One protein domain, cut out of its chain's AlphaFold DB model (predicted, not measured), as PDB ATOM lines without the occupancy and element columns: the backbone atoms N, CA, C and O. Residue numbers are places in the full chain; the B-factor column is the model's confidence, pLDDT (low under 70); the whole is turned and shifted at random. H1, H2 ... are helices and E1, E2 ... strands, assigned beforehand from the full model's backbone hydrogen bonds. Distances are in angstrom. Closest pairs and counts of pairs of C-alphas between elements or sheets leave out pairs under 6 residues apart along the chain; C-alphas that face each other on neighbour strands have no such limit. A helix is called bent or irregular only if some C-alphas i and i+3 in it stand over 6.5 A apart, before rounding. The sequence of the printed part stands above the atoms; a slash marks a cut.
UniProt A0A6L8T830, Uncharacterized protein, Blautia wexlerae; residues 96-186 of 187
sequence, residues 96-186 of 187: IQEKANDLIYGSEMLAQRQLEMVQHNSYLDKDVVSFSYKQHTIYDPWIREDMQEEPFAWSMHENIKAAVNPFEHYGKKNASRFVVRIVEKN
ATOM      1  N   ILE A  96      39.078  24.746 -71.372       97.06
ATOM      2  CA  ILE A  96      39.359  24.097 -70.080       97.06
ATOM      3  C   ILE A  96      40.222  25.006 -69.198       97.06
ATOM      4  O   ILE A  96      39.924  25.195 -68.020       97.06
ATOM      5  N   GLN A  97      41.273  25.595 -69.771       97.56
ATOM      6  CA  GLN A  97      42.153  26.513 -69.058       97.56
ATOM      7  C   GLN A  97      41.413  27.776 -68.590       97.56
ATOM      8  O   GLN A  97      41.597  28.197 -67.451       97.56
ATOM      9  N   GLU A  98      40.578  28.377 -69.442       97.44
ATOM     10  CA  GLU A  98      39.756  29.543 -69.092       97.44
ATOM     11  C   GLU A  98      38.797  29.201 -67.938       97.44
ATOM     12  O   GLU A  98      38.790  29.903 -66.930       97.44
ATOM     13  N   LYS A  99      38.098  28.061 -68.006       97.19
ATOM     14  CA  LYS A  99      37.207  27.592 -66.929       97.19
ATOM     15  C   LYS A  99      37.937  27.314 -65.619       97.19
ATOM     16  O   LYS A  99      37.438  27.676 -64.555       97.19
ATOM     17  N   ALA A 100      39.122  26.713 -65.680       97.50
ATOM     18  CA  ALA A 100      39.930  26.469 -64.492       97.50
ATOM     19  C   ALA A 100      40.405  27.781 -63.847       97.50
ATOM     20  O   ALA A 100      40.388  27.899 -62.622       97.50
ATOM     21  N   ASN A 101      40.781  28.779 -64.650       97.44
ATOM     22  CA  ASN A 101      41.158  30.103 -64.152       97.44
ATOM     23  C   ASN A 101      39.970  30.840 -63.523       97.44
ATOM     24  O   ASN A 101      40.126  31.415 -62.448       97.44
ATOM     25  N   ASP A 102      38.790  30.784 -64.148       96.81
ATOM     26  CA  ASP A 102      37.558  31.350 -63.587       96.81
ATOM     27  C   ASP A 102      37.237  30.721 -62.222       96.81
ATOM     28  O   ASP A 102      36.879  31.423 -61.274       96.81
ATOM     29  N   LEU A 103      37.415  29.398 -62.100       96.25
ATOM     30  CA  LEU A 103      37.202  28.662 -60.854       96.25
ATOM     31  C   LEU A 103      38.195  29.089 -59.762       96.25
ATOM     32  O   LEU A 103      37.778  29.352 -58.634       96.25
ATOM     33  N   ILE A 104      39.487  29.204 -60.097       96.75
ATOM     34  CA  ILE A 104      40.532  29.712 -59.190       96.75
ATOM     35  C   ILE A 104      40.168  31.118 -58.710       96.75
ATOM     36  O   ILE A 104      40.100  31.350 -57.505       96.75
ATOM     37  N   TYR A 105      39.885  32.035 -59.633       94.94
ATOM     38  CA  TYR A 105      39.571  33.424 -59.305       94.94
ATOM     39  C   TYR A 105      38.331  33.534 -58.407       94.94
ATOM     40  O   TYR A 105      38.348  34.215 -57.382       94.94
ATOM     41  N   GLY A 106      37.261  32.807 -58.746       94.50
ATOM     42  CA  GLY A 106      36.058  32.751 -57.917       94.50
ATOM     43  C   GLY A 106      36.345  32.203 -56.518       94.50
ATOM     44  O   GLY A 106      35.865  32.753 -55.527       94.50
ATOM     45  N   SER A 107      37.164  31.155 -56.420       94.69
ATOM     46  CA  SER A 107      37.525  30.547 -55.139       94.69
ATOM     47  C   SER A 107      38.393  31.444 -54.251       94.69
ATOM     48  O   SER A 107      38.195  31.450 -53.038       94.69
ATOM     49  N   GLU A 108      39.286  32.245 -54.833       92.69
ATOM     50  CA  GLU A 108      40.095  33.233 -54.112       92.69
ATOM     51  C   GLU A 108      39.203  34.310 -53.484       92.69
ATOM     52  O   GLU A 108      39.277  34.571 -52.283       92.69
ATOM     53  N   MET A 109      38.257  34.859 -54.257       90.12
ATOM     54  CA  MET A 109      37.280  35.823 -53.734       90.12
ATOM     55  C   MET A 109      36.420  35.240 -52.603       90.12
ATOM     56  O   MET A 109      36.076  35.943 -51.650       90.12
ATOM     57  N   LEU A 110      36.036  33.965 -52.703       91.81
ATOM     58  CA  LEU A 110      35.261  33.289 -51.662       91.81
ATOM     59  C   LEU A 110      36.095  33.031 -50.398       91.81
ATOM     60  O   LEU A 110      35.561  33.160 -49.297       91.81
ATOM     61  N   ALA A 111      37.388  32.721 -50.536       90.31
ATOM     62  CA  ALA A 111      38.293  32.520 -49.404       90.31
ATOM     63  C   ALA A 111      38.431  33.803 -48.574       90.31
ATOM     64  O   ALA A 111      38.255  33.775 -47.353       90.31
ATOM     65  N   GLN A 112      38.610  34.941 -49.249       84.69
ATOM     66  CA  GLN A 112      38.664  36.255 -48.607       84.69
ATOM     67  C   GLN A 112      37.369  36.573 -47.849       84.69
ATOM     68  O   GLN A 112      37.408  36.907 -46.666       84.69
ATOM     69  N   ARG A 113      36.203  36.386 -48.484       85.00
ATOM     70  CA  ARG A 113      34.895  36.597 -47.831       85.00
ATOM     71  C   ARG A 113      34.718  35.726 -46.593       85.00
ATOM     72  O   ARG A 113      34.179  36.169 -45.581       85.00
ATOM     73  N   GLN A 114      35.168  34.477 -46.662       84.19
ATOM     74  CA  GLN A 114      35.080  33.554 -45.543       84.19
ATOM     75  C   GLN A 114      35.950  34.017 -44.361       84.19
ATOM     76  O   GLN A 114      35.503  33.958 -43.214       84.19
ATOM     77  N   LEU A 115      37.157  34.526 -44.627       79.94
ATOM     78  CA  LEU A 115      38.020  35.126 -43.607       79.94
ATOM     79  C   LEU A 115      37.382  36.366 -42.964       79.94
ATOM     80  O   LEU A 115      37.370  36.467 -41.735       79.94
ATOM     81  N   GLU A 116      36.791  37.261 -43.759       78.75
ATOM     82  CA  GLU A 116      36.062  38.433 -43.249       78.75
ATOM     83  C   GLU A 116      34.946  38.010 -42.277       78.75
ATOM     84  O   GLU A 116      34.844  38.528 -41.162       78.75
ATOM     85  N   MET A 117      34.141  37.008 -42.650       77.38
ATOM     86  CA  MET A 117      33.084  36.475 -41.784       77.38
ATOM     87  C   MET A 117      33.639  35.895 -40.478       77.38
ATOM     88  O   MET A 117      33.077  36.133 -39.406       77.38
ATOM     89  N   VAL A 118      34.743  35.147 -40.555       74.75
ATOM     90  CA  VAL A 118      35.404  34.526 -39.400       74.75
ATOM     91  C   VAL A 118      35.915  35.564 -38.401       74.75
ATOM     92  O   VAL A 118      35.817  35.332 -37.193       74.75
ATOM     93  N   GLN A 119      36.445  36.688 -38.885       73.38
ATOM     94  CA  GLN A 119      36.967  37.760 -38.038       73.38
ATOM     95  C   GLN A 119      35.864  38.630 -37.434       73.38
ATOM     96  O   GLN A 119      35.957  39.018 -36.269       73.38
ATOM     97  N   HIS A 120      34.806  38.914 -38.195       71.94
ATOM     98  CA  HIS A 120      33.712  39.763 -37.725       71.94
ATOM     99  C   HIS A 120      32.700  39.034 -36.828       71.94
ATOM    100  O   HIS A 120      32.047  39.685 -36.015       71.94
ATOM    101  N   ASN A 121      32.577  37.704 -36.924       63.59
ATOM    102  CA  ASN A 121      31.644  36.910 -36.119       63.59
ATOM    103  C   ASN A 121      32.353  35.776 -35.365       63.59
ATOM    104  O   ASN A 121      32.375  34.619 -35.784       63.59
ATOM    105  N   SER A 122      32.857  36.090 -34.171       56.09
ATOM    106  CA  SER A 122      33.522  35.145 -33.262       56.09
ATOM    107  C   SER A 122      32.618  34.034 -32.687       56.09
ATOM    108  O   SER A 122      33.121  33.184 -31.957       56.09
ATOM    109  N   TYR A 123      31.313  34.023 -32.995       50.25
ATOM    110  CA  TYR A 123      30.299  33.148 -32.374       50.25
ATOM    111  C   TYR A 123      29.542  32.215 -33.336       50.25
ATOM    112  O   TYR A 123      28.650  31.498 -32.885       50.25
ATOM    113  N   LEU A 124      29.845  32.209 -34.637       53.81
ATOM    114  CA  LEU A 124      29.211  31.262 -35.564       53.81
ATOM    115  C   LEU A 124      29.939  29.919 -35.540       53.81
ATOM    116  O   LEU A 124      31.165  29.887 -35.556       53.81
ATOM    117  N   ASP A 125      29.172  28.830 -35.509       51.91
ATOM    118  CA  ASP A 125      29.658  27.461 -35.680       51.91
ATOM    119  C   ASP A 125      30.218  27.340 -37.109       51.91
ATOM    120  O   ASP A 125      29.497  27.487 -38.099       51.91
ATOM    121  N   LYS A 126      31.549  27.265 -37.216       58.97
ATOM    122  CA  LYS A 126      32.302  27.579 -38.439       58.97
ATOM    123  C   LYS A 126      32.370  26.369 -39.354       58.97
ATOM    124  O   LYS A 126      33.418  25.736 -39.467       58.97
ATOM    125  N   ASP A 127      31.282  26.080 -40.056       76.81
ATOM    126  CA  ASP A 127      31.362  25.206 -41.222       76.81
ATOM    127  C   ASP A 127      32.036  25.975 -42.377       76.81
ATOM    128  O   ASP A 127      31.408  26.475 -43.305       76.81
ATOM    129  N   VAL A 128      33.350  26.138 -42.273       86.62
ATOM    130  CA  VAL A 128      34.213  26.987 -43.102       86.62
ATOM    131  C   VAL A 128      35.146  26.067 -43.882       86.62
ATOM    132  O   VAL A 128      35.788  25.188 -43.301       86.62
ATOM    133  N   VAL A 129      35.226  26.243 -45.203       92.12
ATOM    134  CA  VAL A 129      36.115  25.424 -46.033       92.12
ATOM    135  C   VAL A 129      37.551  25.704 -45.629       92.12
ATOM    136  O   VAL A 129      38.006  26.844 -45.643       92.12
ATOM    137  N   SER A 130      38.253  24.654 -45.233       92.75
ATOM    138  CA  SER A 130      39.646  24.717 -44.818       92.75
ATOM    139  C   SER A 130      40.305  23.359 -45.017       92.75
ATOM    140  O   SER A 130      39.638  22.344 -45.252       92.75
ATOM    141  N   PHE A 131      41.629  23.327 -44.938       94.44
ATOM    142  CA  PHE A 131      42.382  22.083 -44.827       94.44
ATOM    143  C   PHE A 131      43.568  22.271 -43.891       94.44
ATOM    144  O   PHE A 131      44.056  23.380 -43.689       94.44
ATOM    145  N   SER A 132      44.046  21.175 -43.312       93.19
ATOM    146  CA  SER A 132      45.249  21.204 -42.490       93.19
ATOM    147  C   SER A 132      46.493  21.108 -43.366       93.19
ATOM    148  O   SER A 132      46.594  20.235 -44.230       93.19
ATOM    149  N   TYR A 133      47.473  21.963 -43.099       94.38
ATOM    150  CA  TYR A 133      48.808  21.862 -43.667       94.38
ATOM    151  C   TYR A 133      49.840  22.018 -42.556       94.38
ATOM    152  O   TYR A 133      49.877  23.024 -41.847       94.38
ATOM    153  N   LYS A 134      50.674  20.985 -42.384       90.06
ATOM    154  CA  LYS A 134      51.559  20.834 -41.220       90.06
ATOM    155  C   LYS A 134      50.741  20.899 -39.918       90.06
ATOM    156  O   LYS A 134      49.985  19.973 -39.646       90.06
ATOM    157  N   GLN A 135      50.895  21.963 -39.131       90.94
ATOM    158  CA  GLN A 135      50.191  22.199 -37.864       90.94
ATOM    159  C   GLN A 135      49.226  23.394 -37.936       90.94
ATOM    160  O   GLN A 135      48.704  23.814 -36.909       90.94
ATOM    161  N   HIS A 136      48.989  23.934 -39.134       90.44
ATOM    162  CA  HIS A 136      48.134  25.095 -39.354       90.44
ATOM    163  C   HIS A 136      46.844  24.693 -40.069       90.44
ATOM    164  O   HIS A 136      46.842  23.813 -40.938       90.44
ATOM    165  N   THR A 137      45.755  25.372 -39.723       91.19
ATOM    166  CA  THR A 137      44.509  25.336 -40.491       91.19
ATOM    167  C   THR A 137      44.567  26.429 -41.546       91.19
ATOM    168  O   THR A 137      44.760  27.596 -41.217       91.19
ATOM    169  N   ILE A 138      44.417  26.044 -42.809       92.19
ATOM    170  CA  ILE A 138      44.467  26.954 -43.951       92.19
ATOM    171  C   ILE A 138      43.041  27.307 -44.348       92.19
ATOM    172  O   ILE A 138      42.274  26.433 -44.758       92.19
ATOM    173  N   TYR A 139      42.702  28.583 -44.213       90.38
ATOM    174  CA  TYR A 139      41.417  29.162 -44.603       90.38
ATOM    175  C   TYR A 139      41.500  29.886 -45.942       90.38
ATOM    176  O   TYR A 139      40.506  29.945 -46.659       90.38
ATOM    177  N   ASP A 140      42.684  30.400 -46.272       91.75
ATOM    178  CA  ASP A 140      42.995  31.017 -47.553       91.75
ATOM    179  C   ASP A 140      44.335  30.462 -48.062       91.75
ATOM    180  O   ASP A 140      45.388  30.757 -47.483       91.75
ATOM    181  N   PRO A 141      44.329  29.621 -49.111       93.38
ATOM    182  CA  PRO A 141      45.546  29.009 -49.623       93.38
ATOM    183  C   PRO A 141      46.392  29.958 -50.488       93.38
ATOM    184  O   PRO A 141      47.472  29.568 -50.920       93.38
ATOM    185  N   TRP A 142      45.968  31.193 -50.751       93.75
ATOM    186  CA  TRP A 142      46.843  32.196 -51.370       93.75
ATOM    187  C   TRP A 142      47.726  32.898 -50.338       93.75
ATOM    188  O   TRP A 142      48.724  33.514 -50.707       93.75
ATOM    189  N   ILE A 143      47.431  32.739 -49.045       91.56
ATOM    190  CA  ILE A 143      48.248  33.229 -47.935       91.56
ATOM    191  C   ILE A 143      49.044  32.081 -47.308       91.56
ATOM    192  O   ILE A 143      48.587  30.938 -47.234       91.56
ATOM    193  N   ARG A 144      50.270  32.367 -46.857       90.25
ATOM    194  CA  ARG A 144      51.125  31.403 -46.147       90.25
ATOM    195  C   ARG A 144      50.474  30.878 -44.870       90.25
ATOM    196  O   ARG A 144      49.660  31.550 -44.238       90.25
ATOM    197  N   GLU A 145      50.886  29.688 -44.452       91.06
ATOM    198  CA  GLU A 145      50.329  29.003 -43.287       91.06
ATOM    199  C   GLU A 145      50.595  29.737 -41.966       91.06
ATOM    200  O   GLU A 145      49.761  29.706 -41.064       91.06
ATOM    201  N   ASP A 146      51.733  30.428 -41.870       88.75
ATOM    202  CA  ASP A 146      52.164  31.195 -40.699       88.75
ATOM    203  C   ASP A 146      51.502  32.580 -40.607       88.75
ATOM    204  O   ASP A 146      51.652  33.257 -39.595       88.75
ATOM    205  N   MET A 147      50.739  32.976 -41.632       87.44
ATOM    206  CA  MET A 147      50.111  34.297 -41.758       87.44
ATOM    207  C   MET A 147      48.573  34.238 -41.752       87.44
ATOM    208  O   MET A 147      47.919  35.259 -41.951       87.44
ATOM    209  N   GLN A 148      47.978  33.060 -41.524       83.31
ATOM    210  CA  GLN A 148      46.520  32.851 -41.573       83.31
ATOM    211  C   GLN A 148      45.744  33.662 -40.516       83.31
ATOM    212  O   GLN A 148      44.569  33.959 -40.710       83.31
ATOM    213  N   GLU A 149      46.387  34.014 -39.399       76.31
ATOM    214  CA  GLU A 149      45.767  34.739 -38.276       76.31
ATOM    215  C   GLU A 149      46.002  36.258 -38.329       76.31
ATOM    216  O   GLU A 149      45.515  36.995 -37.470       76.31
ATOM    217  N   GLU A 150      46.732  36.750 -39.335       78.75
ATOM    218  CA  GLU A 150      47.064  38.168 -39.433       78.75
ATOM    219  C   GLU A 150      45.818  39.015 -39.778       78.75
ATOM    220  O   GLU A 150      45.126  38.723 -40.761       78.75
ATOM    221  N   PRO A 151      45.533  40.114 -39.044       67.38
ATOM    222  CA  PRO A 151      44.305  40.910 -39.193       67.38
ATOM    223  C   PRO A 151      44.069  41.570 -40.557       67.38
ATOM    224  O   PRO A 151      43.045  42.214 -40.723       67.38
ATOM    225  N   PHE A 152      45.003  41.474 -41.506       69.25
ATOM    226  CA  PHE A 152      44.892  42.055 -42.852       69.25
ATOM    227  C   PHE A 152      45.280  41.066 -43.962       69.25
ATOM    228  O   PHE A 152      45.537  41.484 -45.093       69.25
ATOM    229  N   ALA A 153      45.358  39.766 -43.651       62.88
ATOM    230  CA  ALA A 153      45.877  38.720 -44.535       62.88
ATOM    231  C   ALA A 153      45.286  38.733 -45.959       62.88
ATOM    232  O   ALA A 153      46.037  38.638 -46.924       62.88
ATOM    233  N   TRP A 154      43.983  38.975 -46.114       64.00
ATOM    234  CA  TRP A 154      43.294  38.975 -47.416       64.00
ATOM    235  C   TRP A 154      43.708  40.127 -48.347       64.00
ATOM    236  O   TRP A 154      43.582  40.032 -49.562       64.00
ATOM    237  N   SER A 155      44.247  41.221 -47.800       67.25
ATOM    238  CA  SER A 155      44.804  42.332 -48.594       67.25
ATOM    239  C   SER A 155      46.258  42.098 -49.020       67.25
ATOM    240  O   SER A 155      46.848  42.917 -49.723       67.25
ATOM    241  N   MET A 156      46.855  40.982 -48.589       72.31
ATOM    242  CA  MET A 156      48.271  40.684 -48.781       72.31
ATOM    243  C   MET A 156      48.542  39.683 -49.910       72.31
ATOM    244  O   MET A 156      49.668  39.209 -50.018       72.31
ATOM    245  N   HIS A 157      47.570  39.406 -50.787       75.50
ATOM    246  CA  HIS A 157      47.736  38.502 -51.940       75.50
ATOM    247  C   HIS A 157      48.787  39.020 -52.946       75.50
ATOM    248  O   HIS A 157      49.409  38.243 -53.664       75.50
ATOM    249  N   GLU A 158      49.058  40.328 -52.945       78.19
ATOM    250  CA  GLU A 158      50.132  40.952 -53.736       78.19
ATOM    251  C   GLU A 158      51.465  41.059 -52.967       78.19
ATOM    252  O   GLU A 158      52.507  41.406 -53.530       78.19
ATOM    253  N   ASN A 159      51.471  40.771 -51.662       83.75
ATOM    254  CA  ASN A 159      52.657  40.884 -50.825       83.75
ATOM    255  C   ASN A 159      53.492  39.605 -50.914       83.75
ATOM    256  O   ASN A 159      53.169  38.596 -50.299       83.75
ATOM    257  N   ILE A 160      54.644  39.685 -51.577       80.31
ATOM    258  CA  ILE A 160      55.571  38.560 -51.804       80.31
ATOM    259  C   ILE A 160      56.008  37.846 -50.503       80.31
ATOM    260  O   ILE A 160      56.421  36.691 -50.540       80.31
ATOM    261  N   LYS A 161      55.944  38.509 -49.339       84.06
ATOM    262  CA  LYS A 161      56.297  37.893 -48.047       84.06
ATOM    263  C   LYS A 161      55.163  37.077 -47.421       84.06
ATOM    264  O   LYS A 161      55.454  36.240 -46.573       84.06
ATOM    265  N   ALA A 162      53.915  37.340 -47.799       86.00
ATOM    266  CA  ALA A 162      52.719  36.737 -47.210       86.00
ATOM    267  C   ALA A 162      51.954  35.852 -48.204       86.00
ATOM    268  O   ALA A 162      51.398  34.836 -47.796       86.00
ATOM    269  N   ALA A 163      51.959  36.212 -49.486       90.31
ATOM    270  CA  ALA A 163      51.324  35.463 -50.552       90.31
ATOM    271  C   ALA A 163      52.183  34.284 -51.016       90.31
ATOM    272  O   ALA A 163      53.415  34.350 -51.041       90.31
ATOM    273  N   VAL A 164      51.517  33.214 -51.433       93.38
ATOM    274  CA  VAL A 164      52.129  32.036 -52.054       93.38
ATOM    275  C   VAL A 164      51.322  31.597 -53.261       93.38
ATOM    276  O   VAL A 164      50.119  31.820 -53.336       93.38
ATOM    277  N   ASN A 165      51.977  30.907 -54.195       93.62
ATOM    278  CA  ASN A 165      51.253  30.117 -55.181       93.62
ATOM    279  C   ASN A 165      50.711  28.850 -54.486       93.62
ATOM    280  O   ASN A 165      51.514  27.987 -54.109       93.62
ATOM    281  N   PRO A 166      49.382  28.690 -54.330       95.56
ATOM    282  CA  PRO A 166      48.809  27.568 -53.594       95.56
ATOM    283  C   PRO A 166      49.188  26.204 -54.176       95.56
ATOM    284  O   PRO A 166      49.454  25.253 -53.438       95.56
ATOM    285  N   PHE A 167      49.235  26.100 -55.504       96.19
ATOM    286  CA  PHE A 167      49.487  24.841 -56.205       96.19
ATOM    287  C   PHE A 167      50.935  24.370 -56.049       96.19
ATOM    288  O   PHE A 167      51.185  23.162 -56.045       96.19
ATOM    289  N   GLU A 168      51.872  25.307 -55.896       95.12
ATOM    290  CA  GLU A 168      53.286  25.022 -55.638       95.12
ATOM    291  C   GLU A 168      53.554  24.773 -54.149       95.12
ATOM    292  O   GLU A 168      54.263  23.831 -53.803       95.12
ATOM    293  N   HIS A 169      52.961  25.581 -53.263       95.69
ATOM    294  CA  HIS A 169      53.266  25.568 -51.828       95.69
ATOM    295  C   HIS A 169      52.529  24.465 -51.051       95.69
ATOM    296  O   HIS A 169      53.131  23.734 -50.259       95.69
ATOM    297  N   TYR A 170      51.230  24.295 -51.312       95.50
ATOM    298  CA  TYR A 170      50.383  23.285 -50.659       95.50
ATOM    299  C   TYR A 170      50.243  21.996 -51.478       95.50
ATOM    300  O   TYR A 170      49.747  20.981 -50.977       95.50
ATOM    301  N   GLY A 171      50.703  22.034 -52.731       96.56
ATOM    302  CA  GLY A 171      50.586  20.962 -53.705       96.56
ATOM    303  C   GLY A 171      49.257  20.998 -54.458       96.56
ATOM    304  O   GLY A 171      48.197  21.290 -53.899       96.56
ATOM    305  N   LYS A 172      49.314  20.621 -55.743       96.50
ATOM    306  CA  LYS A 172      48.174  20.672 -56.672       96.50
ATOM    307  C   LYS A 172      46.902  20.048 -56.110       96.50
ATOM    308  O   LYS A 172      45.837  20.635 -56.235       96.50
ATOM    309  N   LYS A 173      47.004  18.883 -55.464       95.75
ATOM    310  CA  LYS A 173      45.844  18.160 -54.923       95.75
ATOM    311  C   LYS A 173      45.108  18.955 -53.841       95.75
ATOM    312  O   LYS A 173      43.898  19.129 -53.945       95.75
ATOM    313  N   ASN A 174      45.824  19.441 -52.827       95.56
ATOM    314  CA  ASN A 174      45.213  20.169 -51.713       95.56
ATOM    315  C   ASN A 174      44.623  21.499 -52.184       95.56
ATOM    316  O   ASN A 174      43.461  21.781 -51.903       95.56
ATOM    317  N   ALA A 175      45.393  22.258 -52.973       97.19
ATOM    318  CA  ALA A 175      44.938  23.513 -53.559       97.19
ATOM    319  C   ALA A 175      43.672  23.317 -54.410       97.19
ATOM    320  O   ALA A 175      42.666  23.980 -54.181       97.19
ATOM    321  N   SER A 176      43.676  22.343 -55.327       97.94
ATOM    322  CA  SER A 176      42.528  22.081 -56.210       97.94
ATOM    323  C   SER A 176      41.289  21.625 -55.437       97.94
ATOM    324  O   SER A 176      40.178  22.021 -55.778       97.94
ATOM    325  N   ARG A 177      41.454  20.812 -54.381       97.38
ATOM    326  CA  ARG A 177      40.325  20.398 -53.530       97.38
ATOM    327  C   ARG A 177      39.718  21.581 -52.794       97.38
ATOM    328  O   ARG A 177      38.499  21.666 -52.720       97.38
ATOM    329  N   PHE A 178      40.543  22.486 -52.272       97.06
ATOM    330  CA  PHE A 178      40.043  23.709 -51.651       97.06
ATOM    331  C   PHE A 178      39.251  24.552 -52.658       97.06
ATOM    332  O   PHE A 178      38.103  24.884 -52.376       97.06
ATOM    333  N   VAL A 179      39.833  24.823 -53.835       97.19
ATOM    334  CA  VAL A 179      39.215  25.603 -54.925       97.19
ATOM    335  C   VAL A 179      37.819  25.075 -55.260       97.19
ATOM    336  O   VAL A 179      36.852  25.831 -55.300       97.19
ATOM    337  N   VAL A 180      37.696  23.763 -55.448       95.75
ATOM    338  CA  VAL A 180      36.420  23.132 -55.794       95.75
ATOM    339  C   VAL A 180      35.432  23.161 -54.625       95.75
ATOM    340  O   VAL A 180      34.280  23.543 -54.809       95.75
ATOM    341  N   ARG A 181      35.870  22.807 -53.411       95.25
ATOM    342  CA  ARG A 181      34.995  22.757 -52.228       95.25
ATOM    343  C   ARG A 181      34.426  24.119 -51.864       95.25
ATOM    344  O   ARG A 181      33.258  24.204 -51.494       95.25
ATOM    345  N   ILE A 182      35.241  25.172 -51.933       94.38
ATOM    346  CA  ILE A 182      34.771  26.511 -51.580       94.38
ATOM    347  C   ILE A 182      33.762  27.027 -52.598       94.38
ATOM    348  O   ILE A 182      32.791  27.661 -52.201       94.38
ATOM    349  N   VAL A 183      33.922  26.697 -53.878       93.25
ATOM    350  CA  VAL A 183      32.928  27.038 -54.897       93.25
ATOM    351  C   VAL A 183      31.640  26.242 -54.685       93.25
ATOM    352  O   VAL A 183      30.590  26.861 -54.581       93.25
ATOM    353  N   GLU A 184      31.709  24.913 -54.548       90.19
ATOM    354  CA  GLU A 184      30.530  24.047 -54.352       90.19
ATOM    355  C   GLU A 184      29.695  24.475 -53.138       90.19
ATOM    356  O   GLU A 184      28.473  24.532 -53.200       90.19
ATOM    357  N   LYS A 185      30.354  24.835 -52.032       89.00
ATOM    358  CA  LYS A 185      29.673  25.267 -50.809       89.00
ATOM    359  C   LYS A 185      28.902  26.583 -50.958       89.00
ATOM    360  O   LYS A 185      27.995  26.850 -50.174       89.00
ATOM    361  N   ASN A 186      29.311  27.427 -51.901       83.75
ATOM    362  CA  ASN A 186      28.778  28.774 -52.092       83.75
ATOM    363  C   ASN A 186      27.905  28.896 -53.360       83.75
ATOM    364  O   ASN A 186      27.632  30.020 -53.791       83.75
TER     365      ASN A 186
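This is residues 96 to 186 of the 187 residues of an uncharacterized protein of Blautia wexlerae (UniProt A0A6L8T830). One long, straight helix, H1, runs the length of the domain, and the kinked helix H3 crosses it about perpendicular, its residues 179 to 183 packed on residues 103 to 111 of H1. Beside this cross, a loop of residues 139 to 152 runs between a small two-stranded hairpin, E1 and E2, which has residues 170 to 178 of H3 near it, and the very short helix H2, near H1; residues 120 to 125 stick out at the far end of H1. The printed part has 91 residues, with three named helices and two named strands in the order H1, E1, E2, H2, H3. The sheet has the order E1 - E2 and is antiparallel, and the class is mostly helix, with 49 residues in helices and 6 in strands. The whole is compact, with a radius of gyration of the C-alphas of 12.5 A, and it spans 40 by 29 by 24 A.

The first element is H1, residues 96 to 120, and it touches H3, residues 166 to 185, with 13 pairs of C-alphas within 8 A. The closest C-alphas of the two are those of Ser 107 and Val 179, 5.2 A apart. Their lines stand at 78 degrees, about perpendicular, though the line of H3 is a rough one. H1 touches H3 with its residues 103 to 111 alone, and H3 touches H1 with its residues 179 to 183 alone. E1, residues 131 to 133, and E2, residues 136 to 138, form a hairpin and are antiparallel, with 137 degrees between their N-to-C directions. C-alphas 132 and 137 face each other at 4.6 A. Across the pair, N 138 and O 131 are 2.8 A apart and N 133 and O 136 are 2.9 A apart, both within hydrogen-bond range. The closest C-alphas of E1 and H3 are those of Tyr 133 and Tyr 170, 7.3 A apart, while E2 and H3 are apart. H2, residues 153 to 156, is close to H1 but not clearly touching, with 2 pairs of C-alphas within 8 A; the closest C-alphas are those of Gln 112 and Trp 154, 5.5 A apart. H2 is apart from H3 and from E1, and H1 is apart from E2. In H1 every O i to N i+4 pair is within hydrogen-bond range; in H3 12 of 16 are, and H2 is too short for such a pair.

H1 begins at C-alpha 96, at (39.359, 24.097, -70.080), and ends at C-alpha 120, at (33.712, 39.763, -37.725), 36.4 A from first to last C-alpha. E1 measures 6.5 A over residues 131 to 133, and E2 measures 6.2 A over residues 136 to 138. H2 has four residues, 153 to 156, and measures 5.3 A. H3 begins at C-alpha 166 and ends at C-alpha 185, at (29.673, 25.267, -50.809), 19.5 A from first to last C-alpha. It has a kink of 102 degrees near residue 173 and is irregular: C-alphas 169 and 172 are 8.6 A apart, against about 5 A in a regular helix.

The two C-alphas farthest apart are those of Ile 96 and Tyr 123, at 39.8 A, and the first and last printed C-alphas, of Ile 96 and Asn 186, are 21.4 A apart. The printed part has no cut. The link from E2 to H2, 14 residues, is long; that from E1 to E2 is tight, and those from H1 to E1 and from H2 to H3 are short. Residues 120 to 125, of which 120 belongs to H1, stand free. The mean pLDDT of the printed part is 86.5, and the model's confidence is under 70 at residues 121 to 126 and 151 to 155.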